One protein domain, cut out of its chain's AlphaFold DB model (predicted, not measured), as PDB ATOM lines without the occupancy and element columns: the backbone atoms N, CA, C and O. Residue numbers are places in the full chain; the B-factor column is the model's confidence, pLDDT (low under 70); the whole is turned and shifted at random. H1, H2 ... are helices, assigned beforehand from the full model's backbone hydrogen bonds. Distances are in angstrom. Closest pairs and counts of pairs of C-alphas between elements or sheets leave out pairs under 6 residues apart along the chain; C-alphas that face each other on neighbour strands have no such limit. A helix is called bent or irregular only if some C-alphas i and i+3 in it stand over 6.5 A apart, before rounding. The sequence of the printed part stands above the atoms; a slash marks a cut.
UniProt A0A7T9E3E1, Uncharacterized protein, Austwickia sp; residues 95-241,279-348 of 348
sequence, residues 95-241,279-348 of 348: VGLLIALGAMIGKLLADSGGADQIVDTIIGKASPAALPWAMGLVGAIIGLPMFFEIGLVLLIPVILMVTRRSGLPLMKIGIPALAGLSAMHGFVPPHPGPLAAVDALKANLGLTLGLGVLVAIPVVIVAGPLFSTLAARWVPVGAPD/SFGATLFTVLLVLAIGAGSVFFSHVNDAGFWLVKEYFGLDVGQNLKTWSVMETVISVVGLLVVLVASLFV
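What this domain is: This is residues 95 to 241 and 279 to 348 of the 348 residues of an uncharacterized protein of Austwickia sp (UniProt A0A7T9E3E1). An up-and-down bundle of H2, H3, H4, H5 and H7a, one arm of the bent helix H7, has H5 at its core, and the long helix H10 crosses one side of it over H5 and H7a. H8 packs on H10 and on H6, H9 packs on the first part of H10, and H1 is only loosely attached, touching no helix. The printed part has 217 residues with ten named helices, H1 to H10 in chain order, and no named strand: all helix. It is compact, with a radius of gyration of the C-alphas of 16.8 A, and spans 54 by 36 by 34 A, only just elongated.

How they stand to each other: H7, residues 205 to 234, was assigned as one helix by its hydrogen bonds but is bent: C-alphas 222 and 225 are 6.6 A apart, and its arms H7a, residues 205 to 222, and H7b, residues 225 to 234, stand at a steep tilt of 44 degrees. The hub, H5, residues 170 to 187, touches H7a, closest C-alphas Phe 187 and Gly 212 at 4.9 A. H3, residues 131 to 143, touches H5, closest C-alphas Ala 140 and Gly 180 at 4.0 A. H4, residues 148 to 166, only just irregular with C-alphas 154 and 157 6.6 A apart, forms a hairpin with H5, closest C-alphas Ile 159 and Gly 174 at 5.6 A. H2, residues 114 to 123, forms a hairpin with H3, closest C-alphas Val 119 and Val 138 at 6.1 A. H10, residues 319 to 345, touches H7a with residues 332 to 341 alone, closest C-alphas Val 219 and Ile 333 at 5.8 A, a steep tilt of 55 degrees. H8, residues 280 to 297, touches H10, closest C-alphas Ala 295 and Ser 334 at 4.6 A, a shallow tilt of 12 degrees, opposite ways. H6, residues 192 to 200, touches H8, closest C-alphas Ala 197 and Val 290 at 5.3 A. H9, residues 306 to 314, touches H10, closest C-alphas Lys 312 and Asn 322 at 5.9 A. H1, residues 95 to 111, is close to but not clearly touching H2, H4 and H6. Every O i to N i+4 pair is within hydrogen-bond range in H1, H2, H3, H6 and H9; in H4 13 of 15, H5 12 of 14, H7a 12 of 14, H7b 3 of 6, H8 13 of 14 and H10 21 of 23.

Where its parts are: H1 begins at C-alpha 95 (11.706, -44.766, -43.078), and H10 ends at C-alpha 345 (33.737, -35.272, -31.618). H10 is 37.3 A long, H8 26.5 A, H7a 25.7 A, H5 25.5 A, H4 25.4 A and H1 23.9 A.

The domain as a whole: Residues 242 to 278 are not printed, and C-alphas 241 and 279 across the cut, the two farthest apart, are 56.6 A apart. Of the links printed whole, none is long. The mean pLDDT of the printed part is 74.5; residues 279 to 307 are under 70, and H8 has a mean of 45.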
ATOM      1  N   VAL A  95      12.049 -46.179 -43.338       66.44
ATOM      2  CA  VAL A  95      11.706 -44.766 -43.078       66.44
ATOM      3  C   VAL A  95      10.475 -44.270 -43.837       66.44
ATOM      4  O   VAL A  95       9.977 -43.185 -43.542       66.44
ATOM      5  N   GLY A  96       9.932 -45.046 -44.777       70.06
ATOM      6  CA  GLY A  96       8.842 -44.613 -45.657       70.06
ATOM      7  C   GLY A  96       7.557 -44.244 -44.915       70.06
ATOM      8  O   GLY A  96       6.948 -43.227 -45.238       70.06
ATOM      9  N   LEU A  97       7.179 -45.003 -43.878       74.19
ATOM     10  CA  LEU A  97       6.009 -44.677 -43.053       74.19
ATOM     11  C   LEU A  97       6.201 -43.361 -42.290       74.19
ATOM     12  O   LEU A  97       5.286 -42.543 -42.236       74.19
ATOM     13  N   LEU A  98       7.395 -43.140 -41.732       66.12
ATOM     14  CA  LEU A  98       7.723 -41.907 -41.019       66.12
ATOM     15  C   LEU A  98       7.685 -40.700 -41.963       66.12
ATOM     16  O   LEU A  98       7.102 -39.680 -41.610       66.12
ATOM     17  N   ILE A  99       8.257 -40.829 -43.166       66.19
ATOM     18  CA  ILE A  99       8.221 -39.781 -44.197       66.19
ATOM     19  C   ILE A  99       6.775 -39.493 -44.611       66.19
ATOM     20  O   ILE A  99       6.380 -38.334 -44.659       66.19
ATOM     21  N   ALA A 100       5.973 -40.528 -44.883       69.62
ATOM     22  CA  ALA A 100       4.588 -40.363 -45.317       69.62
ATOM     23  C   ALA A 100       3.729 -39.676 -44.244       69.62
ATOM     24  O   ALA A 100       3.043 -38.701 -44.542       69.62
ATOM     25  N   LEU A 101       3.804 -40.133 -42.990       68.69
ATOM     26  CA  LEU A 101       3.066 -39.527 -41.879       68.69
ATOM     27  C   LEU A 101       3.571 -38.116 -41.559       68.69
ATOM     28  O   LEU A 101       2.756 -37.222 -41.341       68.69
ATOM     29  N   GLY A 102       4.888 -37.893 -41.578       63.41
ATOM     30  CA  GLY A 102       5.486 -36.571 -41.381       63.41
ATOM     31  C   GLY A 102       5.038 -35.577 -42.450       63.41
ATOM     32  O   GLY A 102       4.585 -34.487 -42.120       63.41
ATOM     33  N   ALA A 103       5.050 -35.991 -43.719       67.81
ATOM     34  CA  ALA A 103       4.553 -35.202 -44.842       67.81
ATOM     35  C   ALA A 103       3.060 -34.867 -44.713       67.81
ATOM     36  O   ALA A 103       2.664 -33.724 -44.945       67.81
ATOM     37  N   MET A 104       2.234 -35.846 -44.326       70.19
ATOM     38  CA  MET A 104       0.801 -35.641 -44.095       70.19
ATOM     39  C   MET A 104       0.564 -34.650 -42.952       70.19
ATOM     40  O   MET A 104      -0.190 -33.700 -43.133       70.19
ATOM     41  N   ILE A 105       1.232 -34.822 -41.806       65.38
ATOM     42  CA  ILE A 105       1.102 -33.920 -40.649       65.38
ATOM     43  C   ILE A 105       1.608 -32.518 -40.991       65.38
ATOM     44  O   ILE A 105       0.928 -31.544 -40.683       65.38
ATOM     45  N   GLY A 106       2.757 -32.401 -41.658       63.00
ATOM     46  CA  GLY A 106       3.305 -31.120 -42.099       63.00
ATOM     47  C   GLY A 106       2.357 -30.393 -43.052       63.00
ATOM     48  O   GLY A 106       2.099 -29.203 -42.878       63.00
ATOM     49  N   LYS A 107       1.755 -31.117 -44.004       66.69
ATOM     50  CA  LYS A 107       0.760 -30.541 -44.912       66.69
ATOM     51  C   LYS A 107      -0.536 -30.157 -44.197       66.69
ATOM     52  O   LYS A 107      -1.043 -29.072 -44.440       66.69
ATOM     53  N   LEU A 108      -1.041 -30.983 -43.282       67.69
ATOM     54  CA  LEU A 108      -2.212 -30.641 -42.469       67.69
ATOM     55  C   LEU A 108      -1.950 -29.418 -41.579       67.69
ATOM     56  O   LEU A 108      -2.834 -28.582 -41.417       67.69
ATOM     57  N   LEU A 109      -0.741 -29.278 -41.029       65.31
ATOM     58  CA  LEU A 109      -0.343 -28.117 -40.231       65.31
ATOM     59  C   LEU A 109      -0.310 -26.828 -41.068       65.31
ATOM     60  O   LEU A 109      -0.745 -25.784 -40.583       65.31
ATOM     61  N   ALA A 110       0.170 -26.909 -42.313       61.81
ATOM     62  CA  ALA A 110       0.150 -25.794 -43.258       61.81
ATOM     63  C   ALA A 110      -1.278 -25.456 -43.720       61.81
ATOM     64  O   ALA A 110      -1.699 -24.309 -43.629       61.81
ATOM     65  N   ASP A 111      -2.047 -26.456 -44.158       65.25
ATOM     66  CA  ASP A 111      -3.387 -26.262 -44.729       65.25
ATOM     67  C   ASP A 111      -4.422 -25.829 -43.668       65.25
ATOM     68  O   ASP A 111      -5.410 -25.177 -43.996       65.25
ATOM     69  N   SER A 112      -4.202 -26.163 -42.389       68.25
ATOM     70  CA  SER A 112      -5.065 -25.739 -41.271       68.25
ATOM     71  C   SER A 112      -4.801 -24.316 -40.769       68.25
ATOM     72  O   SER A 112      -5.541 -23.841 -39.907       68.25
ATOM     73  N   GLY A 113      -3.734 -23.654 -41.229       63.28
ATOM     74  CA  GLY A 113      -3.270 -22.382 -40.659       63.28
ATOM     75  C   GLY A 113      -2.662 -22.516 -39.253       63.28
ATOM     76  O   GLY A 113      -2.337 -21.519 -38.609       63.28
ATOM     77  N   GLY A 114      -2.468 -23.741 -38.746       65.31
ATOM     78  CA  GLY A 114      -1.841 -23.968 -37.441       65.31
ATOM     79  C   GLY A 114      -0.397 -23.459 -37.391       65.31
ATOM     80  O   GLY A 114       0.042 -22.932 -36.366       65.31
ATOM     81  N   ALA A 115       0.324 -23.555 -38.510       64.56
ATOM     82  CA  ALA A 115       1.646 -22.958 -38.648       64.56
ATOM     83  C   ALA A 115       1.616 -21.419 -38.547       64.56
ATOM     84  O   ALA A 115       2.460 -20.848 -37.853       64.56
ATOM     85  N   ASP A 116       0.619 -20.759 -39.144       69.56
ATOM     86  CA  ASP A 116       0.448 -19.299 -39.077       69.56
ATOM     87  C   ASP A 116       0.170 -18.834 -37.642       69.56
ATOM     88  O   ASP A 116       0.757 -17.866 -37.160       69.56
ATOM     89  N   GLN A 117      -0.628 -19.592 -36.885       69.44
ATOM     90  CA  GLN A 117      -0.894 -19.284 -35.478       69.44
ATOM     91  C   GLN A 117       0.371 -19.365 -34.601       69.44
ATOM     92  O   GLN A 117       0.549 -18.556 -33.682       69.44
ATOM     93  N   ILE A 118       1.257 -20.340 -34.854       70.06
ATOM     94  CA  ILE A 118       2.550 -20.462 -34.153       70.06
ATOM     95  C   ILE A 118       3.414 -19.236 -34.452       70.06
ATOM     96  O   ILE A 118       3.961 -18.619 -33.532       70.06
ATOM     97  N   VAL A 119       3.499 -18.876 -35.730       71.00
ATOM     98  CA  VAL A 119       4.230 -17.714 -36.236       71.00
ATOM     99  C   VAL A 119       3.750 -16.428 -35.556       71.00
ATOM    100  O   VAL A 119       4.552 -15.738 -34.916       71.00
ATOM    101  N   ASP A 120       2.448 -16.146 -35.607       75.38
ATOM    102  CA  ASP A 120       1.849 -14.937 -35.034       75.38
ATOM    103  C   ASP A 120       2.043 -14.857 -33.520       75.38
ATOM    104  O   ASP A 120       2.312 -13.786 -32.969       75.38
ATOM    105  N   THR A 121       1.976 -15.998 -32.829       74.06
ATOM    106  CA  THR A 121       2.189 -16.058 -31.378       74.06
ATOM    107  C   THR A 121       3.631 -15.724 -30.996       74.06
ATOM    108  O   THR A 121       3.861 -15.037 -29.995       74.06
ATOM    109  N   ILE A 122       4.610 -16.216 -31.761       78.19
ATOM    110  CA  ILE A 122       6.034 -15.964 -31.507       78.19
ATOM    111  C   ILE A 122       6.377 -14.508 -31.844       78.19
ATOM    112  O   ILE A 122       6.993 -13.814 -31.031       78.19
ATOM    113  N   ILE A 123       5.945 -14.024 -33.009       82.81
ATOM    114  CA  ILE A 123       6.239 -12.663 -33.477       82.81
ATOM    115  C   ILE A 123       5.505 -11.617 -32.638       82.81
ATOM    116  O   ILE A 123       6.100 -10.601 -32.287       82.81
ATOM    117  N   GLY A 124       4.250 -11.866 -32.256       75.19
ATOM    118  CA  GLY A 124       3.453 -10.939 -31.449       75.19
ATOM    119  C   GLY A 124       4.047 -10.647 -30.067       75.19
ATOM    120  O   GLY A 124       3.718  -9.632 -29.457       75.19
ATOM    121  N   LYS A 125       4.952 -11.505 -29.580       79.00
ATOM    122  CA  LYS A 125       5.686 -11.325 -28.317       79.00
ATOM    123  C   LYS A 125       7.109 -10.789 -28.512       79.00
ATOM    124  O   LYS A 125       7.785 -10.497 -27.526       79.00
ATOM    125  N   ALA A 126       7.584 -10.679 -29.751       88.12
ATOM    126  CA  ALA A 126       8.950 -10.275 -30.053       88.12
ATOM    127  C   ALA A 126       9.080  -8.747 -30.126       88.12
ATOM    128  O   ALA A 126       8.332  -8.061 -30.818       88.12
ATOM    129  N   SER A 127      10.087  -8.200 -29.444       88.94
ATOM    130  CA  SER A 127      10.499  -6.808 -29.638       88.94
ATOM    131  C   SER A 127      11.273  -6.650 -30.958       88.94
ATOM    132  O   SER A 127      11.812  -7.638 -31.467       88.94
ATOM    133  N   PRO A 128      11.434  -5.426 -31.499       83.12
ATOM    134  CA  PRO A 128      12.181  -5.206 -32.743       83.12
ATOM    135  C   PRO A 128      13.607  -5.781 -32.740       83.12
ATOM    136  O   PRO A 128      14.094  -6.244 -33.768       83.12
ATOM    137  N   ALA A 129      14.267  -5.798 -31.579       86.31
ATOM    138  CA  ALA A 129      15.597  -6.385 -31.418       86.31
ATOM    139  C   ALA A 129      15.577  -7.926 -31.382       86.31
ATOM    140  O   ALA A 129      16.546  -8.566 -31.789       86.31
ATOM    141  N   ALA A 130      14.478  -8.522 -30.914       90.44
ATOM    142  CA  ALA A 130      14.289  -9.968 -30.868       90.44
ATOM    143  C   ALA A 130      13.769 -10.547 -32.195       90.44
ATOM    144  O   ALA A 130      13.860 -11.755 -32.389       90.44
ATOM    145  N   LEU A 131      13.265  -9.717 -33.119       90.62
ATOM    146  CA  LEU A 131      12.675 -10.175 -34.384       90.62
ATOM    147  C   LEU A 131      13.588 -11.103 -35.204       90.62
ATOM    148  O   LEU A 131      13.109 -12.168 -35.581       90.62
ATOM    149  N   PRO A 132      14.884 -10.814 -35.438       92.19
ATOM    150  CA  PRO A 132      15.753 -11.744 -36.165       92.19
ATOM    151  C   PRO A 132      15.847 -13.124 -35.492       92.19
ATOM    152  O   PRO A 132      15.834 -14.151 -36.161       92.19
ATOM    153  N   TRP A 133      15.881 -13.165 -34.158       94.12
ATOM    154  CA  TRP A 133      15.925 -14.409 -33.384       94.12
ATOM    155  C   TRP A 133      14.601 -15.167 -33.438       94.12
ATOM    156  O   TRP A 133      14.590 -16.379 -33.646       94.12
ATOM    157  N   ALA A 134      13.489 -14.444 -33.306       91.38
ATOM    158  CA  ALA A 134      12.142 -14.984 -33.431       91.38
ATOM    159  C   ALA A 134      11.920 -15.601 -34.817       91.38
ATOM    160  O   ALA A 134      11.406 -16.710 -34.913       91.38
ATOM    161  N   MET A 135      12.387 -14.937 -35.879       93.62
ATOM    162  CA  MET A 135      12.317 -15.460 -37.243       93.62
ATOM    163  C   MET A 135      13.164 -16.722 -37.423       93.62
ATOM    164  O   MET A 135      12.696 -17.672 -38.043       93.62
ATOM    165  N   GLY A 136      14.368 -16.775 -36.841       91.62
ATOM    166  CA  GLY A 136      15.186 -17.992 -36.839       91.62
ATOM    167  C   GLY A 136      14.515 -19.169 -36.134       91.62
ATOM    168  O   GLY A 136      14.517 -20.285 -36.653       91.62
ATOM    169  N   LEU A 137      13.877 -18.912 -34.990       88.94
ATOM    170  CA  LEU A 137      13.106 -19.919 -34.262       88.94
ATOM    171  C   LEU A 137      11.884 -20.389 -35.060       88.94
ATOM    172  O   LEU A 137      11.641 -21.588 -35.145       88.94
ATOM    173  N   VAL A 138      11.142 -19.458 -35.660       88.00
ATOM    174  CA  VAL A 138      10.009 -19.764 -36.538       88.00
ATOM    175  C   VAL A 138      10.462 -20.667 -37.683       88.00
ATOM    176  O   VAL A 138       9.898 -21.742 -37.856       88.00
ATOM    177  N   GLY A 139      11.523 -20.294 -38.402       86.44
ATOM    178  CA  GLY A 139      12.071 -21.104 -39.490       86.44
ATOM    179  C   GLY A 139      12.456 -22.514 -39.045       86.44
ATOM    180  O   GLY A 139      12.113 -23.487 -39.710       86.44
ATOM    181  N   ALA A 140      13.098 -22.634 -37.882       88.88
ATOM    182  CA  ALA A 140      13.488 -23.922 -37.321       88.88
ATOM    183  C   ALA A 140      12.281 -24.797 -36.923       88.88
ATOM    184  O   ALA A 140      12.243 -25.984 -37.239       88.88
ATOM    185  N   ILE A 141      11.269 -24.225 -36.265       82.81
ATOM    186  CA  ILE A 141      10.058 -24.966 -35.870       82.81
ATOM    187  C   ILE A 141       9.290 -25.443 -37.104       82.81
ATOM    188  O   ILE A 141       8.823 -26.576 -37.125       82.81
ATOM    189  N   ILE A 142       9.177 -24.590 -38.120       81.25
ATOM    190  CA  ILE A 142       8.480 -24.869 -39.379       81.25
ATOM    191  C   ILE A 142       9.237 -25.909 -40.218       81.25
ATOM    192  O   ILE A 142       8.605 -26.783 -40.810       81.25
ATOM    193  N   GLY A 143      10.572 -25.869 -40.236       76.94
ATOM    194  CA  GLY A 143      11.401 -26.801 -41.007       76.94
ATOM    195  C   GLY A 143      11.519 -28.213 -40.439       76.94
ATOM    196  O   GLY A 143      11.940 -29.120 -41.148       76.94
ATOM    197  N   LEU A 144      11.153 -28.423 -39.175       79.31
ATOM    198  CA  LEU A 144      11.211 -29.742 -38.546       79.31
ATOM    199  C   LEU A 144      10.101 -30.701 -39.041       79.31
ATOM    200  O   LEU A 144      10.417 -31.853 -39.337       79.31
ATOM    201  N   PRO A 145       8.825 -30.277 -39.162       67.31
ATOM    202  CA  PRO A 145       7.761 -31.109 -39.721       67.31
ATOM    203  C   PRO A 145       7.559 -30.955 -41.237       67.31
ATOM    204  O   PRO A 145       7.004 -31.863 -41.853       67.31
ATOM    205  N   MET A 146       7.931 -29.821 -41.845       68.31
ATOM    206  CA  MET A 146       7.607 -29.536 -43.250       68.31
ATOM    207  C   MET A 146       8.800 -29.716 -44.180       68.31
ATOM    208  O   MET A 146       9.927 -29.374 -43.839       68.31
ATOM    209  N   PHE A 147       8.526 -30.194 -45.400       70.00
ATOM    210  CA  PHE A 147       9.513 -30.165 -46.478       70.00
ATOM    211  C   PHE A 147       9.992 -28.738 -46.715       70.00
ATOM    212  O   PHE A 147       9.197 -27.796 -46.661       70.00
ATOM    213  N   PHE A 148      11.280 -28.602 -47.018       74.75
ATOM    214  CA  PHE A 148      11.945 -27.317 -47.187       74.75
ATOM    215  C   PHE A 148      11.202 -26.392 -48.157       74.75
ATOM    216  O   PHE A 148      10.930 -25.243 -47.817       74.75
ATOM    217  N   GLU A 149      10.776 -26.892 -49.315       68.81
ATOM    218  CA  GLU A 149      10.082 -26.088 -50.324       68.81
ATOM    219  C   GLU A 149       8.707 -25.606 -49.845       68.81
ATOM    220  O   GLU A 149       8.315 -24.473 -50.117       68.81
ATOM    221  N   ILE A 150       7.983 -26.440 -49.092       69.31
ATOM    222  CA  ILE A 150       6.670 -26.085 -48.534       69.31
ATOM    223  C   ILE A 150       6.845 -25.059 -47.411       69.31
ATOM    224  O   ILE A 150       6.145 -24.046 -47.380       69.31
ATOM    225  N   GLY A 151       7.808 -25.293 -46.516       74.62
ATOM    226  CA  GLY A 151       8.137 -24.368 -45.436       74.62
ATOM    227  C   GLY A 151       8.580 -23.005 -45.963       74.62
ATOM    228  O   GLY A 151       8.157 -21.980 -45.438       74.62
ATOM    229  N   LEU A 152       9.359 -22.972 -47.046       81.44
ATOM    230  CA  LEU A 152       9.807 -21.733 -47.677       81.44
ATOM    231  C   LEU A 152       8.628 -20.920 -48.218       81.44
ATOM    232  O   LEU A 152       8.522 -19.731 -47.918       81.44
ATOM    233  N   VAL A 153       7.719 -21.566 -48.953       72.62
ATOM    234  CA  VAL A 153       6.505 -20.930 -49.494       72.62
ATOM    235  C   VAL A 153       5.626 -20.356 -48.381       72.62
ATOM    236  O   VAL A 153       5.117 -19.247 -48.534       72.62
ATOM    237  N   LEU A 154       5.499 -21.057 -47.252       76.06
ATOM    238  CA  LEU A 154       4.742 -20.573 -46.097       76.06
ATOM    239  C   LEU A 154       5.420 -19.382 -45.401       76.06
ATOM    240  O   LEU A 154       4.758 -18.434 -44.985       76.06
ATOM    241  N   LEU A 155       6.748 -19.404 -45.274       84.69
ATOM    242  CA  LEU A 155       7.481 -18.354 -44.569       84.69
ATOM    243  C   LEU A 155       7.581 -17.051 -45.364       84.69
ATOM    244  O   LEU A 155       7.723 -15.996 -44.755       84.69
ATOM    245  N   ILE A 156       7.514 -17.076 -46.696       84.94
ATOM    246  CA  ILE A 156       7.612 -15.862 -47.522       84.94
ATOM    247  C   ILE A 156       6.583 -14.780 -47.149       84.94
ATOM    248  O   ILE A 156       7.016 -13.662 -46.852       84.94
ATOM    249  N   PRO A 157       5.260 -15.044 -47.130       73.44
ATOM    250  CA  PRO A 157       4.280 -14.021 -46.769       73.44
ATOM    251  C   PRO A 157       4.521 -13.483 -45.354       73.44
ATOM    252  O   PRO A 157       4.461 -12.272 -45.139       73.44
ATOM    253  N   VAL A 158       4.906 -14.350 -44.416       83.12
ATOM    254  CA  VAL A 158       5.273 -13.972 -43.045       83.12
ATOM    255  C   VAL A 158       6.491 -13.046 -43.031       83.12
ATOM    256  O   VAL A 158       6.445 -11.972 -42.434       83.12
ATOM    257  N   ILE A 159       7.578 -13.420 -43.710       88.31
ATOM    258  CA  ILE A 159       8.819 -12.638 -43.791       88.31
ATOM    259  C   ILE A 159       8.517 -11.244 -44.340       88.31
ATOM    260  O   ILE A 159       8.963 -10.246 -43.769       88.31
ATOM    261  N   LEU A 160       7.742 -11.152 -45.421       84.81
ATOM    262  CA  LEU A 160       7.398  -9.872 -46.038       84.81
ATOM    263  C   LEU A 160       6.479  -9.036 -45.144       84.81
ATOM    264  O   LEU A 160       6.718  -7.835 -44.985       84.81
ATOM    265  N   MET A 161       5.487  -9.659 -44.504       80.12
ATOM    266  CA  MET A 161       4.600  -8.993 -43.550       80.12
ATOM    267  C   MET A 161       5.390  -8.421 -42.365       80.12
ATOM    268  O   MET A 161       5.250  -7.242 -42.039       80.12
ATOM    269  N   VAL A 162       6.268  -9.216 -41.749       81.62
ATOM    270  CA  VAL A 162       7.104  -8.791 -40.614       81.62
ATOM    271  C   VAL A 162       8.081  -7.698 -41.029       81.62
ATOM    272  O   VAL A 162       8.258  -6.727 -40.294       81.62
ATOM    273  N   THR A 163       8.679  -7.808 -42.216       83.69
ATOM    274  CA  THR A 163       9.567  -6.775 -42.776       83.69
ATOM    275  C   THR A 163       8.826  -5.441 -42.899       83.69
ATOM    276  O   THR A 163       9.312  -4.417 -42.419       83.69
ATOM    277  N   ARG A 164       7.601  -5.448 -43.446       80.81
ATOM    278  CA  ARG A 164       6.763  -4.243 -43.588       80.81
ATOM    279  C   ARG A 164       6.314  -3.667 -42.246       80.81
ATOM    280  O   ARG A 164       6.386  -2.459 -42.055       80.81
ATOM    281  N   ARG A 165       5.873  -4.516 -41.313       79.00
ATOM    282  CA  ARG A 165       5.369  -4.085 -39.994       79.00
ATOM    283  C   ARG A 165       6.475  -3.562 -39.081       79.00
ATOM    284  O   ARG A 165       6.238  -2.636 -38.314       79.00
ATOM    285  N   SER A 166       7.667  -4.155 -39.147       80.44
ATOM    286  CA  SER A 166       8.807  -3.764 -38.307       80.44
ATOM    287  C   SER A 166       9.649  -2.631 -38.894       80.44
ATOM    288  O   SER A 166      10.419  -2.012 -38.161       80.44
ATOM    289  N   GLY A 167       9.548  -2.382 -40.205       81.19
ATOM    290  CA  GLY A 167      10.394  -1.428 -40.925       81.19
ATOM    291  C   GLY A 167      11.866  -1.851 -41.025       81.19
ATOM    292  O   GLY A 167      12.709  -1.056 -41.444       81.19
ATOM    293  N   LEU A 168      12.207  -3.081 -40.625       84.00
ATOM    294  CA  LEU A 168      13.565  -3.609 -40.733       84.00
ATOM    295  C   LEU A 168      13.876  -4.031 -42.181       84.00
ATOM    296  O   LEU A 168      12.965  -4.402 -42.915       84.00
ATOM    297  N   PRO A 169      15.153  -4.021 -42.609       85.88
ATOM    298  CA  PRO A 169      15.546  -4.530 -43.924       85.88
ATOM    299  C   PRO A 169      15.165  -6.002 -44.105       85.88
ATOM    300  O   PRO A 169      15.328  -6.790 -43.168       85.88
ATOM    301  N   LEU A 170      14.775  -6.391 -45.325       86.06
ATOM    302  CA  LEU A 170      14.319  -7.749 -45.641       86.06
ATOM    303  C   LEU A 170      15.331  -8.809 -45.203       86.06
ATOM    304  O   LEU A 170      14.965  -9.810 -44.598       86.06
ATOM    305  N   MET A 171      16.623  -8.559 -45.423       89.31
ATOM    306  CA  MET A 171      17.682  -9.498 -45.046       89.31
ATOM    307  C   MET A 171      17.774  -9.743 -43.532       89.31
ATOM    308  O   MET A 171      18.154 -10.837 -43.133       89.31
ATOM    309  N   LYS A 172      17.390  -8.781 -42.675       88.38
ATOM    310  CA  LYS A 172      17.387  -8.978 -41.211       88.38
ATOM    311  C   LYS A 172      16.265  -9.899 -40.725       88.38
ATOM    312  O   LYS A 172      16.335 -10.381 -39.600       88.38
ATOM    313  N   ILE A 173      15.242 -10.118 -41.547       90.25
ATOM    314  CA  ILE A 173      14.060 -10.929 -41.226       90.25
ATOM    315  C   ILE A 173      14.091 -12.250 -42.003       90.25
ATOM    316  O   ILE A 173      13.914 -13.318 -41.420       90.25
ATOM    317  N   GLY A 174      14.374 -12.185 -43.305       88.50
ATOM    318  CA  GLY A 174      14.381 -13.330 -44.209       88.50
ATOM    319  C   GLY A 174      15.544 -14.291 -43.978       88.50
ATOM    320  O   GLY A 174      15.311 -15.490 -43.901       88.50
ATOM    321  N   ILE A 175      16.776 -13.796 -43.802       92.44
ATOM    322  CA  ILE A 175      17.951 -14.667 -43.610       92.44
ATOM    323  C   ILE A 175      17.825 -15.534 -42.352       92.44
ATOM    324  O   ILE A 175      18.026 -16.739 -42.463       92.44
ATOM    325  N   PRO A 176      17.433 -15.007 -41.175       92.50
ATOM    326  CA  PRO A 176      17.226 -15.859 -40.011       92.50
ATOM    327  C   PRO A 176      16.169 -16.941 -40.226       92.50
ATOM    328  O   PRO A 176      16.424 -18.094 -39.892       92.50
ATOM    329  N   ALA A 177      15.022 -16.598 -40.821       91.81
ATOM    330  CA  ALA A 177      13.963 -17.565 -41.108       91.81
ATOM    331  C   ALA A 177      14.431 -18.677 -42.054       91.81
ATOM    332  O   ALA A 177      14.225 -19.858 -41.777       91.81
ATOM    333  N   LEU A 178      15.108 -18.299 -43.140       90.69
ATOM    334  CA  LEU A 178      15.646 -19.241 -44.116       90.69
ATOM    335  C   LEU A 178      16.756 -20.115 -43.522       90.69
ATOM    336  O   LEU A 178      16.772 -21.313 -43.777       90.69
ATOM    337  N   ALA A 179      17.626 -19.559 -42.675       89.75
ATOM    338  CA  ALA A 179      18.661 -20.322 -41.979       89.75
ATOM    339  C   ALA A 179      18.066 -21.344 -40.997       89.75
ATOM    340  O   ALA A 179      18.543 -22.473 -40.927       89.75
ATOM    341  N   GLY A 180      17.011 -20.964 -40.265       89.12
ATOM    342  CA  GLY A 180      16.245 -21.867 -39.403       89.12
ATOM    343  C   GLY A 180      15.675 -23.056 -40.172       89.12
ATOM    344  O   GLY A 180      15.892 -24.209 -39.795       89.12
ATOM    345  N   LEU A 181      14.988 -22.758 -41.275       88.69
ATOM    346  CA  LEU A 181      14.376 -23.748 -42.156       88.69
ATOM    347  C   LEU A 181      15.428 -24.672 -42.797       88.69
ATOM    348  O   LEU A 181      15.282 -25.892 -42.758       88.69
ATOM    349  N   SER A 182      16.503 -24.096 -43.338       86.50
ATOM    350  CA  SER A 182      17.569 -24.832 -44.026       86.50
ATOM    351  C   SER A 182      18.384 -25.716 -43.076       86.50
ATOM    352  O   SER A 182      18.605 -26.895 -43.354       86.50
ATOM    353  N   ALA A 183      18.754 -25.217 -41.891       87.25
ATOM    354  CA  ALA A 183      19.477 -26.026 -40.912       87.25
ATOM    355  C   ALA A 183      18.648 -27.240 -40.455       87.25
ATOM    356  O   ALA A 183      19.166 -28.353 -40.378       87.25
ATOM    357  N   MET A 184      17.350 -27.063 -40.195       86.00
ATOM    358  CA  MET A 184      16.492 -28.193 -39.815       86.00
ATOM    359  C   MET A 184      16.292 -29.180 -40.973       86.00
ATOM    360  O   MET A 184      16.269 -30.388 -40.738       86.00
ATOM    361  N   HIS A 185      16.271 -28.696 -42.217       83.56
ATOM    362  CA  HIS A 185      16.276 -29.548 -43.403       83.56
ATOM    363  C   HIS A 185      17.553 -30.397 -43.529       83.56
ATOM    364  O   HIS A 185      17.492 -31.604 -43.769       83.56
ATOM    365  N   GLY A 186      18.720 -29.778 -43.339       75.69
ATOM    366  CA  GLY A 186      20.020 -30.419 -43.549       75.69
ATOM    367  C   GLY A 186      20.486 -31.329 -42.409       75.69
ATOM    368  O   GLY A 186      21.233 -32.277 -42.658       75.69
ATOM    369  N   PHE A 187      20.064 -31.074 -41.165       79.25
ATOM    370  CA  PHE A 187      20.575 -31.792 -39.985       79.25
ATOM    371  C   PHE A 187      19.581 -32.754 -39.338       79.25
ATOM    372  O   PHE A 187      20.001 -33.618 -38.566       79.25
ATOM    373  N   VAL A 188      18.279 -32.631 -39.621       79.31
ATOM    374  CA  VAL A 188      17.248 -33.378 -38.891       79.31
ATOM    375  C   VAL A 188      16.502 -34.340 -39.828       79.31
ATOM    376  O   VAL A 188      15.880 -33.913 -40.803       79.31
ATOM    377  N   PRO A 189      16.534 -35.660 -39.561       72.75
ATOM    378  CA  PRO A 189      15.625 -36.624 -40.185       72.75
ATOM    379  C   PRO A 189      14.148 -36.220 -39.994       72.75
ATOM    380  O   PRO A 189      13.809 -35.787 -38.895       72.75
ATOM    381  N   PRO A 190      13.249 -36.379 -40.990       67.44
ATOM    382  CA  PRO A 190      13.242 -37.430 -42.012       67.44
ATOM    383  C   PRO A 190      13.694 -36.984 -43.418       67.44
ATOM    384  O   PRO A 190      13.239 -37.528 -44.423       67.44
ATOM    385  N   HIS A 191      14.581 -35.999 -43.533       71.94
ATOM    386  CA  HIS A 191      15.047 -35.552 -44.845       71.94
ATOM    387  C   HIS A 191      15.898 -36.610 -45.572       71.94
ATOM    388  O   HIS A 191      16.669 -37.315 -44.916       71.94
ATOM    389  N   PRO A 192      15.804 -36.732 -46.916       66.12
ATOM    390  CA  PRO A 192      16.465 -37.805 -47.662       66.12
ATOM    391  C   PRO A 192      17.977 -37.897 -47.433       66.12
ATOM    392  O   PRO A 192      18.495 -39.003 -47.329       66.12
ATOM    393  N   GLY A 193      18.677 -36.762 -47.309       71.06
ATOM    394  CA  GLY A 193      20.119 -36.723 -47.038       71.06
ATOM    395  C   GLY A 193      20.478 -37.341 -45.680       71.06
ATOM    396  O   GLY A 193      21.139 -38.384 -45.649       71.06
ATOM    397  N   PRO A 194      20.002 -36.767 -44.556       72.81
ATOM    398  CA  PRO A 194      20.175 -37.353 -43.229       72.81
ATOM    399  C   PRO A 194      19.688 -38.802 -43.132       72.81
ATOM    400  O   PRO A 194      20.374 -39.627 -42.538       72.81
ATOM    401  N   LEU A 195      18.550 -39.151 -43.740       70.50
ATOM    402  CA  LEU A 195      18.033 -40.523 -43.713       70.50
ATOM    403  C   LEU A 195      18.894 -41.514 -44.491       70.50
ATOM    404  O   LEU A 195      19.121 -42.617 -43.996       70.50
ATOM    405  N   ALA A 196      19.396 -41.134 -45.666       64.31
ATOM    406  CA  ALA A 196      20.317 -41.970 -46.427       64.31
ATOM    407  C   ALA A 196      21.596 -42.235 -45.623       64.31
ATOM    408  O   ALA A 196      22.083 -43.362 -45.590       64.31
ATOM    409  N   ALA A 197      22.102 -41.224 -44.912       65.00
ATOM    410  CA  ALA A 197      23.253 -41.378 -44.032       65.00
ATOM    411  C   ALA A 197      22.942 -42.249 -42.798       65.00
ATOM    412  O   ALA A 197      23.746 -43.122 -42.466       65.00
ATOM    413  N   VAL A 198      21.777 -42.079 -42.152       70.38
ATOM    414  CA  VAL A 198      21.327 -42.943 -41.040       70.38
ATOM    415  C   VAL A 198      21.247 -44.402 -41.481       70.38
ATOM    416  O   VAL A 198      21.736 -45.278 -40.766       70.38
ATOM    417  N   ASP A 199      20.655 -44.673 -42.643       65.88
ATOM    418  CA  ASP A 199      20.488 -46.037 -43.144       65.88
ATOM    419  C   ASP A 199      21.820 -46.662 -43.586       65.88
ATOM    420  O   ASP A 199      22.099 -47.815 -43.241       65.88
ATOM    421  N   ALA A 200      22.677 -45.895 -44.269       63.78
ATOM    422  CA  ALA A 200      24.000 -46.350 -44.694       63.78
ATOM    423  C   ALA A 200      24.912 -46.681 -43.503       63.78
ATOM    424  O   ALA A 200      25.635 -47.675 -43.531       63.78
ATOM    425  N   LEU A 201      24.860 -45.871 -42.442       72.62
ATOM    426  CA  LEU A 201      25.691 -46.036 -41.246       72.62
ATOM    427  C   LEU A 201      25.015 -46.871 -40.149       72.62
ATOM    428  O   LEU A 201      25.603 -47.070 -39.086       72.62
ATOM    429  N   LYS A 202      23.783 -47.345 -40.390       67.44
ATOM    430  CA  LYS A 202      22.932 -48.043 -39.408       67.44
ATOM    431  C   LYS A 202      22.855 -47.301 -38.067       67.44
ATOM    432  O   LYS A 202      22.837 -47.912 -36.996       67.44
ATOM    433  N   ALA A 203      22.814 -45.971 -38.133       72.25
ATOM    434  CA  ALA A 203      22.774 -45.108 -36.963       72.25
ATOM    435  C   ALA A 203      21.397 -45.166 -36.282       72.25
ATOM    436  O   ALA A 203      20.368 -45.447 -36.899       72.25
ATOM    437  N   ASN A 204      21.353 -44.874 -34.980       77.88
ATOM    438  CA  ASN A 204      20.078 -44.783 -34.276       77.88
ATOM    439  C   ASN A 204      19.343 -43.499 -34.690       77.88
ATOM    440  O   ASN A 204      19.818 -42.393 -34.424       77.88
ATOM    441  N   LEU A 205      18.166 -43.645 -35.298       76.81
ATOM    442  CA  LEU A 205      17.379 -42.520 -35.807       76.81
ATOM    443  C   LEU A 205      16.981 -41.519 -34.712       76.81
ATOM    444  O   LEU A 205      17.109 -40.317 -34.914       76.81
ATOM    445  N   GLY A 206      16.537 -41.999 -33.547       73.75
ATOM    446  CA  GLY A 206      16.106 -41.133 -32.446       73.75
ATOM    447  C   GLY A 206      17.251 -40.292 -31.878       73.75
ATOM    448  O   GLY A 206      17.089 -39.097 -31.643       73.75
ATOM    449  N   LEU A 207      18.435 -40.892 -31.722       75.75
ATOM    450  CA  LEU A 207      19.637 -40.168 -31.304       75.75
ATOM    451  C   LEU A 207      20.147 -39.223 -32.392       75.75
ATOM    452  O   LEU A 207      20.581 -38.122 -32.070       75.75
ATOM    453  N   THR A 208      20.045 -39.616 -33.663       78.44
ATOM    454  CA  THR A 208      20.386 -38.743 -34.797       78.44
ATOM    455  C   THR A 208      19.495 -37.517 -34.840       78.44
ATOM    456  O   THR A 208      19.995 -36.412 -35.005       78.44
ATOM    457  N   LEU A 209      18.192 -37.685 -34.621       82.75
ATOM    458  CA  LEU A 209      17.252 -36.576 -34.530       82.75
ATOM    459  C   LEU A 209      17.603 -35.650 -33.360       82.75
ATOM    460  O   LEU A 209      17.724 -34.443 -33.551       82.75
ATOM    461  N   GLY A 210      17.822 -36.206 -32.163       81.69
ATOM    462  CA  GLY A 210      18.157 -35.410 -30.979       81.69
ATOM    463  C   GLY A 210      19.459 -34.618 -31.134       81.69
ATOM    464  O   GLY A 210      19.505 -33.427 -30.826       81.69
ATOM    465  N   LEU A 211      20.508 -35.257 -31.658       79.94
ATOM    466  CA  LEU A 211      21.799 -34.609 -31.898       79.94
ATOM    467  C   LEU A 211      21.751 -33.650 -33.089       79.94
ATOM    468  O   LEU A 211      22.381 -32.599 -33.035       79.94
ATOM    469  N   GLY A 212      20.963 -33.953 -34.121       83.50
ATOM    470  CA  GLY A 212      20.738 -33.066 -35.261       83.50
ATOM    471  C   GLY A 212      20.090 -31.752 -34.851       83.50
ATOM    472  O   GLY A 212      20.584 -30.690 -35.220       83.50
ATOM    473  N   VAL A 213      19.062 -31.799 -33.996       86.50
ATOM    474  CA  VAL A 213      18.457 -30.587 -33.417       86.50
ATOM    475  C   VAL A 213      19.473 -29.827 -32.564       86.50
ATOM    476  O   VAL A 213      19.576 -28.606 -32.665       86.50
ATOM    477  N   LEU A 214      20.265 -30.535 -31.755       86.19
ATOM    478  CA  LEU A 214      21.268 -29.912 -30.892       86.19
ATOM    479  C   LEU A 214      22.376 -29.206 -31.690       86.19
ATOM    480  O   LEU A 214      22.785 -28.112 -31.309       86.19
ATOM    481  N   VAL A 215      22.822 -29.791 -32.805       85.81
ATOM    482  CA  VAL A 215      23.782 -29.177 -33.739       85.81
ATOM    483  C   VAL A 215      23.137 -28.042 -34.538       85.81
ATOM    484  O   VAL A 215      23.786 -27.026 -34.780       85.81
ATOM    485  N   ALA A 216      21.860 -28.155 -34.902       86.69
ATOM    486  CA  ALA A 216      21.161 -27.111 -35.641       86.69
ATOM    487  C   ALA A 216      21.035 -25.806 -34.836       86.69
ATOM    488  O   ALA A 216      21.123 -24.734 -35.424       86.69
ATOM    489  N   ILE A 217      20.904 -25.854 -33.503       90.75
ATOM    490  CA  ILE A 217      20.795 -24.647 -32.658       90.75
ATOM    491  C   ILE A 217      21.953 -23.650 -32.886       90.75
ATOM    492  O   ILE A 217      21.680 -22.520 -33.301       90.75
ATOM    493  N   PRO A 218      23.237 -24.001 -32.658       90.06
ATOM    494  CA  PRO A 218      24.341 -23.074 -32.899       90.06
ATOM    495  C   PRO A 218      24.461 -22.683 -34.376       90.06
ATOM    496  O   PRO A 218      24.826 -21.544 -34.669       90.06
ATOM    497  N   VAL A 219      24.103 -23.572 -35.308       88.38
ATOM    498  CA  VAL A 219      24.131 -23.266 -36.745       88.38
ATOM    499  C   VAL A 219      23.115 -22.183 -37.107       88.38
ATOM    500  O   VAL A 219      23.484 -21.199 -37.745       88.38
ATOM    501  N   VAL A 220      21.868 -22.301 -36.644       92.56
ATOM    502  CA  VAL A 220      20.808 -21.304 -36.873       92.56
ATOM    503  C   VAL A 220      21.182 -19.958 -36.263       92.56
ATOM    504  O   VAL A 220      20.937 -18.918 -36.871       92.56
ATOM    505  N   ILE A 221      21.815 -19.952 -35.089       93.12
ATOM    506  CA  ILE A 221      22.253 -18.714 -34.433       93.12
ATOM    507  C   ILE A 221      23.303 -17.979 -35.284       93.12
ATOM    508  O   ILE A 221      23.198 -16.763 -35.479       93.12
ATOM    509  N   VAL A 222      24.294 -18.705 -35.811       91.19
ATOM    510  CA  VAL A 222      25.391 -18.122 -36.600       91.19
ATOM    511  C   VAL A 222      24.944 -17.747 -38.013       91.19
ATOM    512  O   VAL A 222      25.142 -16.604 -38.430       91.19
ATOM    513  N   ALA A 223      24.318 -18.674 -38.738       87.25
ATOM    514  CA  ALA A 223      23.882 -18.464 -40.118       87.25
ATOM    515  C   ALA A 223      22.628 -17.584 -40.237       87.25
ATOM    516  O   ALA A 223      22.383 -17.000 -41.291       87.25
ATOM    517  N   GLY A 224      21.839 -17.475 -39.167       91.81
ATOM    518  CA  GLY A 224      20.614 -16.690 -39.136       91.81
ATOM    519  C   GLY A 224      20.829 -15.291 -38.553       91.81
ATOM    520  O   GLY A 224      21.305 -14.408 -39.270       91.81
ATOM    521  N   PRO A 225      20.471 -15.030 -37.278       90.81
ATOM    522  CA  PRO A 225      20.507 -13.688 -36.694       90.81
ATOM    523  C   PRO A 225      21.864 -12.984 -36.809       90.81
ATOM    524  O   PRO A 225      21.900 -11.808 -37.176       90.81
ATOM    525  N   LEU A 226      22.975 -13.684 -36.555       91.56
ATOM    526  CA  LEU A 226      24.314 -13.086 -36.609       91.56
ATOM    527  C   LEU A 226      24.701 -12.696 -38.043       91.56
ATOM    528  O   LEU A 226      25.004 -11.525 -38.299       91.56
ATOM    529  N   PHE A 227      24.619 -13.631 -38.994       89.75
ATOM    530  CA  PHE A 227      24.936 -13.368 -40.403       89.75
ATOM    531  C   PHE A 227      23.981 -12.355 -41.058       89.75
ATOM    532  O   PHE A 227      24.415 -11.550 -41.885       89.75
ATOM    533  N   SER A 228      22.712 -12.304 -40.641       88.69
ATOM    534  CA  SER A 228      21.718 -11.371 -41.193       88.69
ATOM    535  C   SER A 228      22.137  -9.899 -41.095       88.69
ATOM    536  O   SER A 228      21.810  -9.092 -41.966       88.69
ATOM    537  N   THR A 229      22.914  -9.538 -40.067       85.69
ATOM    538  CA  THR A 229      23.432  -8.174 -39.894       85.69
ATOM    539  C   THR A 229      24.451  -7.797 -40.966       85.69
ATOM    540  O   THR A 229      24.465  -6.653 -41.420       85.69
ATOM    541  N   LEU A 230      25.268  -8.756 -41.403       84.25
ATOM    542  CA  LEU A 230      26.240  -8.595 -42.476       84.25
ATOM    543  C   LEU A 230      25.551  -8.627 -43.845       84.25
ATOM    544  O   LEU A 230      25.768  -7.730 -44.658       84.25
ATOM    545  N   ALA A 231      24.643  -9.585 -44.052       78.12
ATOM    546  CA  ALA A 231      23.844  -9.694 -45.270       78.12
ATOM    547  C   ALA A 231      23.034  -8.415 -45.546       78.12
ATOM    548  O   ALA A 231      23.011  -7.928 -46.673       78.12
ATOM    549  N   ALA A 232      22.452  -7.799 -44.510       80.25
ATOM    550  CA  ALA A 232      21.718  -6.540 -44.637       80.25
ATOM    551  C   ALA A 232      22.596  -5.341 -45.034       80.25
ATOM    552  O   ALA A 232      22.081  -4.375 -45.591       80.25
ATOM    553  N   ARG A 233      23.908  -5.381 -44.763       81.50
ATOM    554  CA  ARG A 233      24.852  -4.354 -45.242       81.50
ATOM    555  C   ARG A 233      25.229  -4.572 -46.704       81.50
ATOM    556  O   ARG A 233      25.509  -3.604 -47.399       81.50
ATOM    557  N   TRP A 234      25.259  -5.824 -47.158       78.25
ATOM    558  CA  TRP A 234      25.587  -6.170 -48.541       78.25
ATOM    559  C   TRP A 234      24.410  -5.988 -49.493       78.25
ATOM    560  O   TRP A 234      24.617  -5.572 -50.632       78.25
ATOM    561  N   VAL A 235      23.196  -6.290 -49.030       76.31
ATOM    562  CA  VAL A 235      21.969  -6.205 -49.827       76.31
ATOM    563  C   VAL A 235      20.878  -5.489 -49.014       76.31
ATOM    564  O   VAL A 235      20.028  -6.131 -48.391       76.31
ATOM    565  N   PRO A 236      20.897  -4.144 -48.976       69.38
ATOM    566  CA  PRO A 236      19.901  -3.345 -48.269       69.38
ATOM    567  C   PRO A 236      18.631  -3.183 -49.121       69.38
ATOM    568  O   PRO A 236      18.337  -2.102 -49.622       69.38
ATOM    569  N   VAL A 237      17.883  -4.272 -49.309       73.00
ATOM    570  CA  VAL A 237      16.578  -4.268 -49.998       73.00
ATOM    571  C   VAL A 237      15.416  -4.283 -49.000       73.00
ATOM    572  O   VAL A 237      15.471  -4.945 -47.958       73.00
ATOM    573  N   GLY A 238      14.369  -3.516 -49.314       65.25
ATOM    574  CA  GLY A 238      13.075  -3.544 -48.622       65.25
ATOM    575  C   GLY A 238      12.163  -4.664 -49.139       65.25
ATOM    576  O   GLY A 238      12.547  -5.415 -50.030       65.25
ATOM    577  N   ALA A 239      10.955  -4.789 -48.583       61.41
ATOM    578  CA  ALA A 239       9.976  -5.786 -49.028       61.41
ATOM    579  C   ALA A 239       9.384  -5.422 -50.414       61.41
ATOM    580  O   ALA A 239       8.806  -4.341 -50.527       61.41
ATOM    581  N   PRO A 240       9.455  -6.299 -51.437       64.06
ATOM    582  CA  PRO A 240       8.804  -6.081 -52.738       64.06
ATOM    583  C   PRO A 240       7.265  -6.026 -52.648       64.06
ATOM    584  O   PRO A 240       6.675  -6.591 -51.724       64.06
ATOM    585  N   ASP A 241       6.593  -5.399 -53.622       57.78
ATOM    586  CA  ASP A 241       5.124  -5.208 -53.686       57.78
ATOM    587  C   ASP A 241       4.306  -6.381 -54.263       57.78
ATOM    588  O   ASP A 241       3.217  -6.205 -54.799       57.78
ATOM    589  N   SER A 279      28.068 -49.567 -26.722       41.50
ATOM    590  CA  SER A 279      28.483 -48.538 -25.769       41.50
ATOM    591  C   SER A 279      28.112 -47.136 -26.271       41.50
ATOM    592  O   SER A 279      28.028 -46.873 -27.474       41.50
ATOM    593  N   PHE A 280      27.874 -46.223 -25.327       41.22
ATOM    594  CA  PHE A 280      27.469 -44.839 -25.585       41.22
ATOM    595  C   PHE A 280      28.405 -44.123 -26.580       41.22
ATOM    596  O   PHE A 280      27.923 -43.492 -27.516       41.22
ATOM    597  N   GLY A 281      29.723 -44.324 -26.460       40.53
ATOM    598  CA  GLY A 281      30.718 -43.721 -27.359       40.53
ATOM    599  C   GLY A 281      30.615 -44.197 -28.813       40.53
ATOM    600  O   GLY A 281      30.638 -43.385 -29.732       40.53
ATOM    601  N   ALA A 282      30.388 -45.497 -29.047       45.12
ATOM    602  CA  ALA A 282      30.219 -46.035 -30.402       45.12
ATOM    603  C   ALA A 282      28.932 -45.527 -31.087       45.12
ATOM    604  O   ALA A 282      28.881 -45.351 -32.306       45.12
ATOM    605  N   THR A 283      27.894 -45.253 -30.293       40.28
ATOM    606  CA  THR A 283      26.626 -44.694 -30.786       40.28
ATOM    607  C   THR A 283      26.751 -43.200 -31.100       40.28
ATOM    608  O   THR A 283      26.163 -42.714 -32.059       40.28
ATOM    609  N   LEU A 284      27.544 -42.464 -30.323       45.56
ATOM    610  CA  LEU A 284      27.734 -41.029 -30.513       45.56
ATOM    611  C   LEU A 284      28.640 -40.724 -31.720       45.56
ATOM    612  O   LEU A 284      28.320 -39.841 -32.513       45.56
ATOM    613  N   PHE A 285      29.691 -41.520 -31.936       46.34
ATOM    614  CA  PHE A 285      30.572 -41.410 -33.106       46.34
ATOM    615  C   PHE A 285      29.830 -41.605 -34.445       46.34
ATOM    616  O   PHE A 285      30.003 -40.826 -35.381       46.34
ATOM    617  N   THR A 286      28.955 -42.614 -34.534       43.19
ATOM    618  CA  THR A 286      28.175 -42.899 -35.756       43.19
ATOM    619  C   THR A 286      27.152 -41.808 -36.068       43.19
ATOM    620  O   THR A 286      26.976 -41.453 -37.232       43.19
ATOM    621  N   VAL A 287      26.525 -41.216 -35.048       40.12
ATOM    622  CA  VAL A 287      25.587 -40.100 -35.236       40.12
ATOM    623  C   VAL A 287      26.299 -38.818 -35.679       40.12
ATOM    624  O   VAL A 287      25.814 -38.131 -36.577       40.12
ATOM    625  N   LEU A 288      27.461 -38.498 -35.106       46.53
ATOM    626  CA  LEU A 288      28.237 -37.322 -35.515       46.53
ATOM    627  C   LEU A 288      28.680 -37.414 -36.983       46.53
ATOM    628  O   LEU A 288      28.636 -36.418 -37.703       46.53
ATOM    629  N   LEU A 289      29.009 -38.614 -37.466       44.00
ATOM    630  CA  LEU A 289      29.339 -38.844 -38.873       44.00
ATOM    631  C   LEU A 289      28.142 -38.588 -39.812       44.00
ATOM    632  O   LEU A 289      28.310 -37.961 -40.856       44.00
ATOM    633  N   VAL A 290      26.929 -39.003 -39.428       43.25
ATOM    634  CA  VAL A 290      25.688 -38.706 -40.173       43.25
ATOM    635  C   VAL A 290      25.457 -37.197 -40.284       43.25
ATOM    636  O   VAL A 290      25.137 -36.696 -41.363       43.25
ATOM    637  N   LEU A 291      25.658 -36.463 -39.188       38.31
ATOM    638  CA  LEU A 291      25.493 -35.009 -39.161       38.31
ATOM    639  C   LEU A 291      26.564 -34.284 -39.983       38.31
ATOM    640  O   LEU A 291      26.249 -33.285 -40.624       38.31
ATOM    641  N   ALA A 292      27.795 -34.803 -40.037       48.12
ATOM    642  CA  ALA A 292      28.837 -34.288 -40.927       48.12
ATOM    643  C   ALA A 292      28.473 -34.465 -42.415       48.12
ATOM    644  O   ALA A 292      28.698 -33.557 -43.216       48.12
ATOM    645  N   ILE A 293      27.869 -35.601 -42.786       49.19
ATOM    646  CA  ILE A 293      27.379 -35.847 -44.155       49.19
ATOM    647  C   ILE A 293      26.194 -34.921 -44.478       49.19
ATOM    648  O   ILE A 293      26.162 -34.323 -45.554       49.19
ATOM    649  N   GLY A 294      25.268 -34.735 -43.530       48.22
ATOM    650  CA  GLY A 294      24.183 -33.752 -43.634       48.22
ATOM    651  C   GLY A 294      24.702 -32.323 -43.836       48.22
ATOM    652  O   GLY A 294      24.255 -31.638 -44.755       48.22
ATOM    653  N   ALA A 295      25.733 -31.915 -43.084       46.53
ATOM    654  CA  ALA A 295      26.393 -30.613 -43.234       46.53
ATOM    655  C   ALA A 295      26.958 -30.401 -44.646       46.53
ATOM    656  O   ALA A 295      26.840 -29.315 -45.210       46.53
ATOM    657  N   GLY A 296      27.570 -31.436 -45.233       46.59
ATOM    658  CA  GLY A 296      28.122 -31.378 -46.587       46.59
ATOM    659  C   GLY A 296      27.059 -31.277 -47.688       46.59
ATOM    660  O   GLY A 296      27.344 -30.723 -48.746       46.59
ATOM    661  N   SER A 297      25.833 -31.757 -47.442       49.62
ATOM    662  CA  SER A 297      24.749 -31.755 -48.440       49.62
ATOM    663  C   SER A 297      24.217 -30.358 -48.792       49.62
ATOM    664  O   SER A 297      23.667 -30.173 -49.873       49.62
ATOM    665  N   VAL A 298      24.439 -29.374 -47.916       56.53
ATOM    666  CA  VAL A 298      23.975 -27.983 -48.069       56.53
ATOM    667  C   VAL A 298      25.107 -27.022 -48.465       56.53
ATOM    668  O   VAL A 298      24.932 -25.809 -48.525       56.53
ATOM    669  N   PHE A 299      26.305 -27.539 -48.759       50.81
ATOM    670  CA  PHE A 299      27.467 -26.709 -49.072       50.81
ATOM    671  C   PHE A 299      27.324 -26.003 -50.430       50.81
ATOM    672  O   PHE A 299      27.172 -26.649 -51.466       50.81
ATOM    673  N   PHE A 300      27.456 -24.673 -50.427       58.75
ATOM    674  CA  PHE A 300      27.500 -23.838 -51.632       58.75
ATOM    675  C   PHE A 300      26.301 -24.057 -52.580       58.75
ATOM    676  O   PHE A 300      26.446 -24.355 -53.771       58.75
ATOM    677  N   SER A 301      25.087 -23.880 -52.047       62.50
ATOM    678  CA  SER A 301      23.869 -23.873 -52.862       62.50
ATOM    679  C   SER A 301      23.941 -22.779 -53.936       62.50
ATOM    680  O   SER A 301      24.192 -21.611 -53.646       62.50
ATOM    681  N   HIS A 302      23.750 -23.161 -55.195       68.44
ATOM    682  CA  HIS A 302      23.935 -22.311 -56.375       68.44
ATOM    683  C   HIS A 302      22.789 -22.552 -57.369       68.44
ATOM    684  O   HIS A 302      21.750 -23.091 -57.011       68.44
ATOM    685  N   VAL A 303      22.980 -22.198 -58.642       58.88
ATOM    686  CA  VAL A 303      21.959 -22.309 -59.703       58.88
ATOM    687  C   VAL A 303      21.371 -23.716 -59.923       58.88
ATOM    688  O   VAL A 303      20.371 -23.831 -60.628       58.88
ATOM    689  N   ASN A 304      21.960 -24.768 -59.346       57.75
ATOM    690  CA  ASN A 304      21.440 -26.141 -59.383       57.75
ATOM    691  C   ASN A 304      20.376 -26.436 -58.301       57.75
ATOM    692  O   ASN A 304      19.753 -27.493 -58.336       57.75
ATOM    693  N   ASP A 305      20.181 -25.533 -57.340       65.94
ATOM    694  CA  ASP A 305      19.202 -25.674 -56.261       65.94
ATOM    695  C   ASP A 305      17.898 -24.933 -56.604       65.94
ATOM    696  O   ASP A 305      17.908 -23.764 -57.004       65.94
ATOM    697  N   ALA A 306      16.755 -25.597 -56.429       61.53
ATOM    698  CA  ALA A 306      15.441 -24.979 -56.589       61.53
ATOM    699  C   ALA A 306      15.211 -23.851 -55.564       61.53
ATOM    700  O   ALA A 306      14.628 -22.820 -55.915       61.53
ATOM    701  N   GLY A 307      15.726 -23.999 -54.336       65.75
ATOM    702  CA  GLY A 307      15.653 -22.984 -53.282       65.75
ATOM    703  C   GLY A 307      16.310 -21.665 -53.692       65.75
ATOM    704  O   GLY A 307      15.734 -20.599 -53.475       65.75
ATOM    705  N   PHE A 308      17.450 -21.730 -54.396       71.94
ATOM    706  CA  PHE A 308      18.143 -20.551 -54.925       71.94
ATOM    707  C   PHE A 308      17.215 -19.706 -55.810       71.94
ATOM    708  O   PHE A 308      17.120 -18.490 -55.636       71.94
ATOM    709  N   TRP A 309      16.506 -20.341 -56.746       71.31
ATOM    710  CA  TRP A 309      15.627 -19.636 -57.681       71.31
ATOM    711  C   TRP A 309      14.351 -19.123 -57.021       71.31
ATOM    712  O   TRP A 309      13.930 -18.010 -57.333       71.31
ATOM    713  N   LEU A 310      13.774 -19.884 -56.085       71.69
ATOM    714  CA  LEU A 310      12.602 -19.439 -55.331       71.69
ATOM    715  C   LEU A 310      12.936 -18.192 -54.510       71.69
ATOM    716  O   LEU A 310      12.260 -17.178 -54.652       71.69
ATOM    717  N   VAL A 311      14.009 -18.214 -53.713       73.38
ATOM    718  CA  VAL A 311      14.395 -17.058 -52.884       73.38
ATOM    719  C   VAL A 311      14.696 -15.833 -53.732       73.38
ATOM    720  O   VAL A 311      14.205 -14.746 -53.426       73.38
ATOM    721  N   LYS A 312      15.441 -16.006 -54.830       78.56
ATOM    722  CA  LYS A 312      15.709 -14.923 -55.778       78.56
ATOM    723  C   LYS A 312      14.408 -14.274 -56.253       78.56
ATOM    724  O   LYS A 312      14.294 -13.051 -56.223       78.56
ATOM    725  N   GLU A 313      13.458 -15.080 -56.721       72.62
ATOM    726  CA  GLU A 313      12.224 -14.580 -57.327       72.62
ATOM    727  C   GLU A 313      11.296 -13.941 -56.289       72.62
ATOM    728  O   GLU A 313      10.845 -12.812 -56.475       72.62
ATOM    729  N   TYR A 314      11.084 -14.601 -55.148       74.38
ATOM    730  CA  TYR A 314      10.197 -14.101 -54.097       74.38
ATOM    731  C   TYR A 314      10.716 -12.841 -53.406       74.38
ATOM    732  O   TYR A 314       9.920 -12.008 -52.971       74.38
ATOM    733  N   PHE A 315      12.036 -12.684 -53.294       78.00
ATOM    734  CA  PHE A 315      12.643 -11.493 -52.694       78.00
ATOM    735  C   PHE A 315      13.018 -10.423 -53.725       78.00
ATOM    736  O   PHE A 315      13.514  -9.367 -53.335       78.00
ATOM    737  N   GLY A 316      12.767 -10.661 -55.018       74.69
ATOM    738  CA  GLY A 316      13.079  -9.711 -56.088       74.69
ATOM    739  C   GLY A 316      14.576  -9.409 -56.220       74.69
ATOM    740  O   GLY A 316      14.948  -8.280 -56.534       74.69
ATOM    741  N   LEU A 317      15.437 -10.392 -55.936       79.81
ATOM    742  CA  LEU A 317      16.893 -10.236 -55.961       79.81
ATOM    743  C   LEU A 317      17.463 -10.464 -57.364       79.81
ATOM    744  O   LEU A 317      16.957 -11.278 -58.147       79.81
ATOM    745  N   ASP A 318      18.586  -9.812 -57.660       79.62
ATOM    746  CA  ASP A 318      19.426 -10.218 -58.784       79.62
ATOM    747  C   ASP A 318      20.253 -11.480 -58.443       79.62
ATOM    748  O   ASP A 318      20.402 -11.878 -57.284       79.62
ATOM    749  N   VAL A 319      20.799 -12.145 -59.467       71.38
ATOM    750  CA  VAL A 319      21.584 -13.385 -59.293       71.38
ATOM    751  C   VAL A 319      22.827 -13.155 -58.425       71.38
ATOM    752  O   VAL A 319      23.173 -14.008 -57.613       71.38
ATOM    753  N   GLY A 320      23.495 -12.007 -58.557       71.38
ATOM    754  CA  GLY A 320      24.698 -11.679 -57.790       71.38
ATOM    755  C   GLY A 320      24.407 -11.380 -56.318       71.38
ATOM    756  O   GLY A 320      25.189 -11.756 -55.446       71.38
ATOM    757  N   GLN A 321      23.279 -10.739 -56.026       77.81
ATOM    758  CA  GLN A 321      22.766 -10.502 -54.682       77.81
ATOM    759  C   GLN A 321      22.393 -11.821 -54.018       77.81
ATOM    760  O   GLN A 321      22.829 -12.063 -52.894       77.81
ATOM    761  N   ASN A 322      21.676 -12.696 -54.728       79.25
ATOM    762  CA  ASN A 322      21.296 -14.000 -54.200       79.25
ATOM    763  C   ASN A 322      22.521 -14.893 -53.946       79.25
ATOM    764  O   ASN A 322      22.612 -15.523 -52.901       79.25
ATOM    765  N   LEU A 323      23.530 -14.876 -54.824       79.50
ATOM    766  CA  LEU A 323      24.806 -15.563 -54.569       79.50
ATOM    767  C   LEU A 323      25.508 -15.046 -53.299       79.50
ATOM    768  O   LEU A 323      26.093 -15.826 -52.554       79.50
ATOM    769  N   LYS A 324      25.450 -13.738 -53.020       80.44
ATOM    770  CA  LYS A 324      26.076 -13.141 -51.824       80.44
ATOM    771  C   LYS A 324      25.325 -13.432 -50.530       80.44
ATOM    772  O   LYS A 324      25.935 -13.376 -49.464       80.44
ATOM    773  N   THR A 325      24.022 -13.675 -50.599       83.31
ATOM    774  CA  THR A 325      23.185 -13.899 -49.420       83.31
ATOM    775  C   THR A 325      22.900 -15.383 -49.236       83.31
ATOM    776  O   THR A 325      23.401 -15.968 -48.282       83.31
ATOM    777  N   TRP A 326      22.177 -16.000 -50.170       80.25
ATOM    778  CA  TRP A 326      21.754 -17.399 -50.137       80.25
ATOM    779  C   TRP A 326      22.938 -18.365 -50.114       80.25
ATOM    780  O   TRP A 326      23.124 -19.100 -49.149       80.25
ATOM    781  N   SER A 327      23.801 -18.324 -51.132       81.75
ATOM    782  CA  SER A 327      24.911 -19.282 -51.247       81.75
ATOM    783  C   SER A 327      25.921 -19.143 -50.109       81.75
ATOM    784  O   SER A 327      26.472 -20.137 -49.636       81.75
ATOM    785  N   VAL A 328      26.153 -17.912 -49.637       84.75
ATOM    786  CA  VAL A 328      27.027 -17.655 -48.485       84.75
ATOM    787  C   VAL A 328      26.389 -18.161 -47.196       84.75
ATOM    788  O   VAL A 328      27.081 -18.820 -46.427       84.75
ATOM    789  N   MET A 329      25.095 -17.918 -46.969       86.69
ATOM    790  CA  MET A 329      24.371 -18.447 -45.808       86.69
ATOM    791  C   MET A 329      24.456 -19.974 -45.758       86.69
ATOM    792  O   MET A 329      24.854 -20.520 -44.735       86.69
ATOM    793  N   GLU A 330      24.179 -20.654 -46.869       79.75
ATOM    794  CA  GLU A 330      24.252 -22.118 -46.969       79.75
ATOM    795  C   GLU A 330      25.676 -22.651 -46.736       79.75
ATOM    796  O   GLU A 330      25.906 -23.636 -46.029       79.75
ATOM    797  N   THR A 331      26.680 -21.921 -47.222       83.25
ATOM    798  CA  THR A 331      28.086 -22.230 -46.925       83.25
ATOM    799  C   THR A 331      28.404 -22.050 -45.437       83.25
ATOM    800  O   THR A 331      29.099 -22.885 -44.857       83.25
ATOM    801  N   VAL A 332      27.884 -21.001 -44.788       83.50
ATOM    802  CA  VAL A 332      28.033 -20.789 -43.339       83.50
ATOM    803  C   VAL A 332      27.347 -21.913 -42.562       83.50
ATOM    804  O   VAL A 332      27.954 -22.436 -41.632       83.50
ATOM    805  N   ILE A 333      26.142 -22.334 -42.959       80.19
ATOM    806  CA  ILE A 333      25.427 -23.473 -42.360       80.19
ATOM    807  C   ILE A 333      26.297 -24.730 -42.410       80.19
ATOM    808  O   ILE A 333      26.521 -25.369 -41.381       80.19
ATOM    809  N   SER A 334      26.843 -25.040 -43.584       78.38
ATOM    810  CA  SER A 334      27.690 -26.213 -43.790       78.38
ATOM    811  C   SER A 334      28.984 -26.165 -42.965       78.38
ATOM    812  O   SER A 334      29.290 -27.109 -42.235       78.38
ATOM    813  N   VAL A 335      29.722 -25.048 -43.013       84.25
ATOM    814  CA  VAL A 335      30.999 -24.893 -42.293       84.25
ATOM    815  C   VAL A 335      30.788 -24.899 -40.781       84.25
ATOM    816  O   VAL A 335      31.511 -25.591 -40.067       84.25
ATOM    817  N   VAL A 336      29.800 -24.155 -40.278       82.50
ATOM    818  CA  VAL A 336      29.503 -24.107 -38.839       82.50
ATOM    819  C   VAL A 336      28.991 -25.460 -38.366       82.50
ATOM    820  O   VAL A 336      29.448 -25.934 -37.331       82.50
ATOM    821  N   GLY A 337      28.113 -26.114 -39.129       73.38
ATOM    822  CA  GLY A 337      27.629 -27.456 -38.814       73.38
ATOM    823  C   GLY A 337      28.776 -28.454 -38.710       73.38
ATOM    824  O   GLY A 337      28.896 -29.152 -37.703       73.38
ATOM    825  N   LEU A 338      29.684 -28.452 -39.688       76.69
ATOM    826  CA  LEU A 338      30.870 -29.302 -39.670       76.69
ATOM    827  C   LEU A 338      31.782 -28.996 -38.473       76.69
ATOM    828  O   LEU A 338      32.233 -29.920 -37.802       76.69
ATOM    829  N   LEU A 339      32.038 -27.720 -38.171       82.62
ATOM    830  CA  LEU A 339      32.862 -27.325 -37.025       82.62
ATOM    831  C   LEU A 339      32.237 -27.740 -35.692       82.62
ATOM    832  O   LEU A 339      32.944 -28.257 -34.834       82.62
ATOM    833  N   VAL A 340      30.929 -27.545 -35.515       79.88
ATOM    834  CA  VAL A 340      30.208 -27.962 -34.303       79.88
ATOM    835  C   VAL A 340      30.288 -29.476 -34.136       79.88
ATOM    836  O   VAL A 340      30.560 -29.952 -33.036       79.88
ATOM    837  N   VAL A 341      30.121 -30.232 -35.222       74.88
ATOM    838  CA  VAL A 341      30.259 -31.694 -35.216       74.88
ATOM    839  C   VAL A 341      31.693 -32.123 -34.882       74.88
ATOM    840  O   VAL A 341      31.885 -33.008 -34.050       74.88
ATOM    841  N   LEU A 342      32.703 -31.473 -35.468       75.88
ATOM    842  CA  LEU A 342      34.113 -31.752 -35.180       75.88
ATOM    843  C   LEU A 342      34.465 -31.443 -33.723       75.88
ATOM    844  O   LEU A 342      35.096 -32.260 -33.060       75.88
ATOM    845  N   VAL A 343      34.022 -30.301 -33.198       76.25
ATOM    846  CA  VAL A 343      34.224 -29.937 -31.790       76.25
ATOM    847  C   VAL A 343      33.517 -30.931 -30.876       76.25
ATOM    848  O   VAL A 343      34.134 -31.408 -29.928       76.25
ATOM    849  N   ALA A 344      32.270 -31.299 -31.174       71.44
ATOM    850  CA  ALA A 344      31.549 -32.317 -30.416       71.44
ATOM    851  C   ALA A 344      32.306 -33.655 -30.415       71.44
ATOM    852  O   ALA A 344      32.385 -34.291 -29.370       71.44
ATOM    853  N   SER A 345      32.939 -34.038 -31.532       72.44
ATOM    854  CA  SER A 345      33.737 -35.272 -31.618       72.44
ATOM    855  C   SER A 345      34.985 -35.292 -30.729       72.44
ATOM    856  O   SER A 345      35.466 -36.370 -30.408       72.44
ATOM    857  N   LEU A 346      35.495 -34.139 -30.281       73.56
ATOM    858  CA  LEU A 346      36.648 -34.078 -29.369       73.56
ATOM    859  C   LEU A 346      36.301 -34.452 -27.921       73.56
ATOM    860  O   LEU A 346      37.200 -34.731 -27.131       73.56
ATOM    861  N   PHE A 347      35.017 -34.417 -27.562       67.62
ATOM    862  CA  PHE A 347      34.526 -34.698 -26.209       67.62
ATOM    863  C   PHE A 347      33.909 -36.095 -26.073       67.62
ATOM    864  O   PHE A 347      33.309 -36.400 -25.039       67.62
ATOM    865  N   VAL A 348      34.020 -36.918 -27.118       56.12
ATOM    866  CA  VAL A 348      33.322 -38.200 -27.282       56.12
ATOM    867  C   VAL A 348      34.304 -39.338 -27.485       56.12
ATOM    868  O   VAL A 348      35.320 -39.123 -28.177       56.12
TER     869      VAL A 348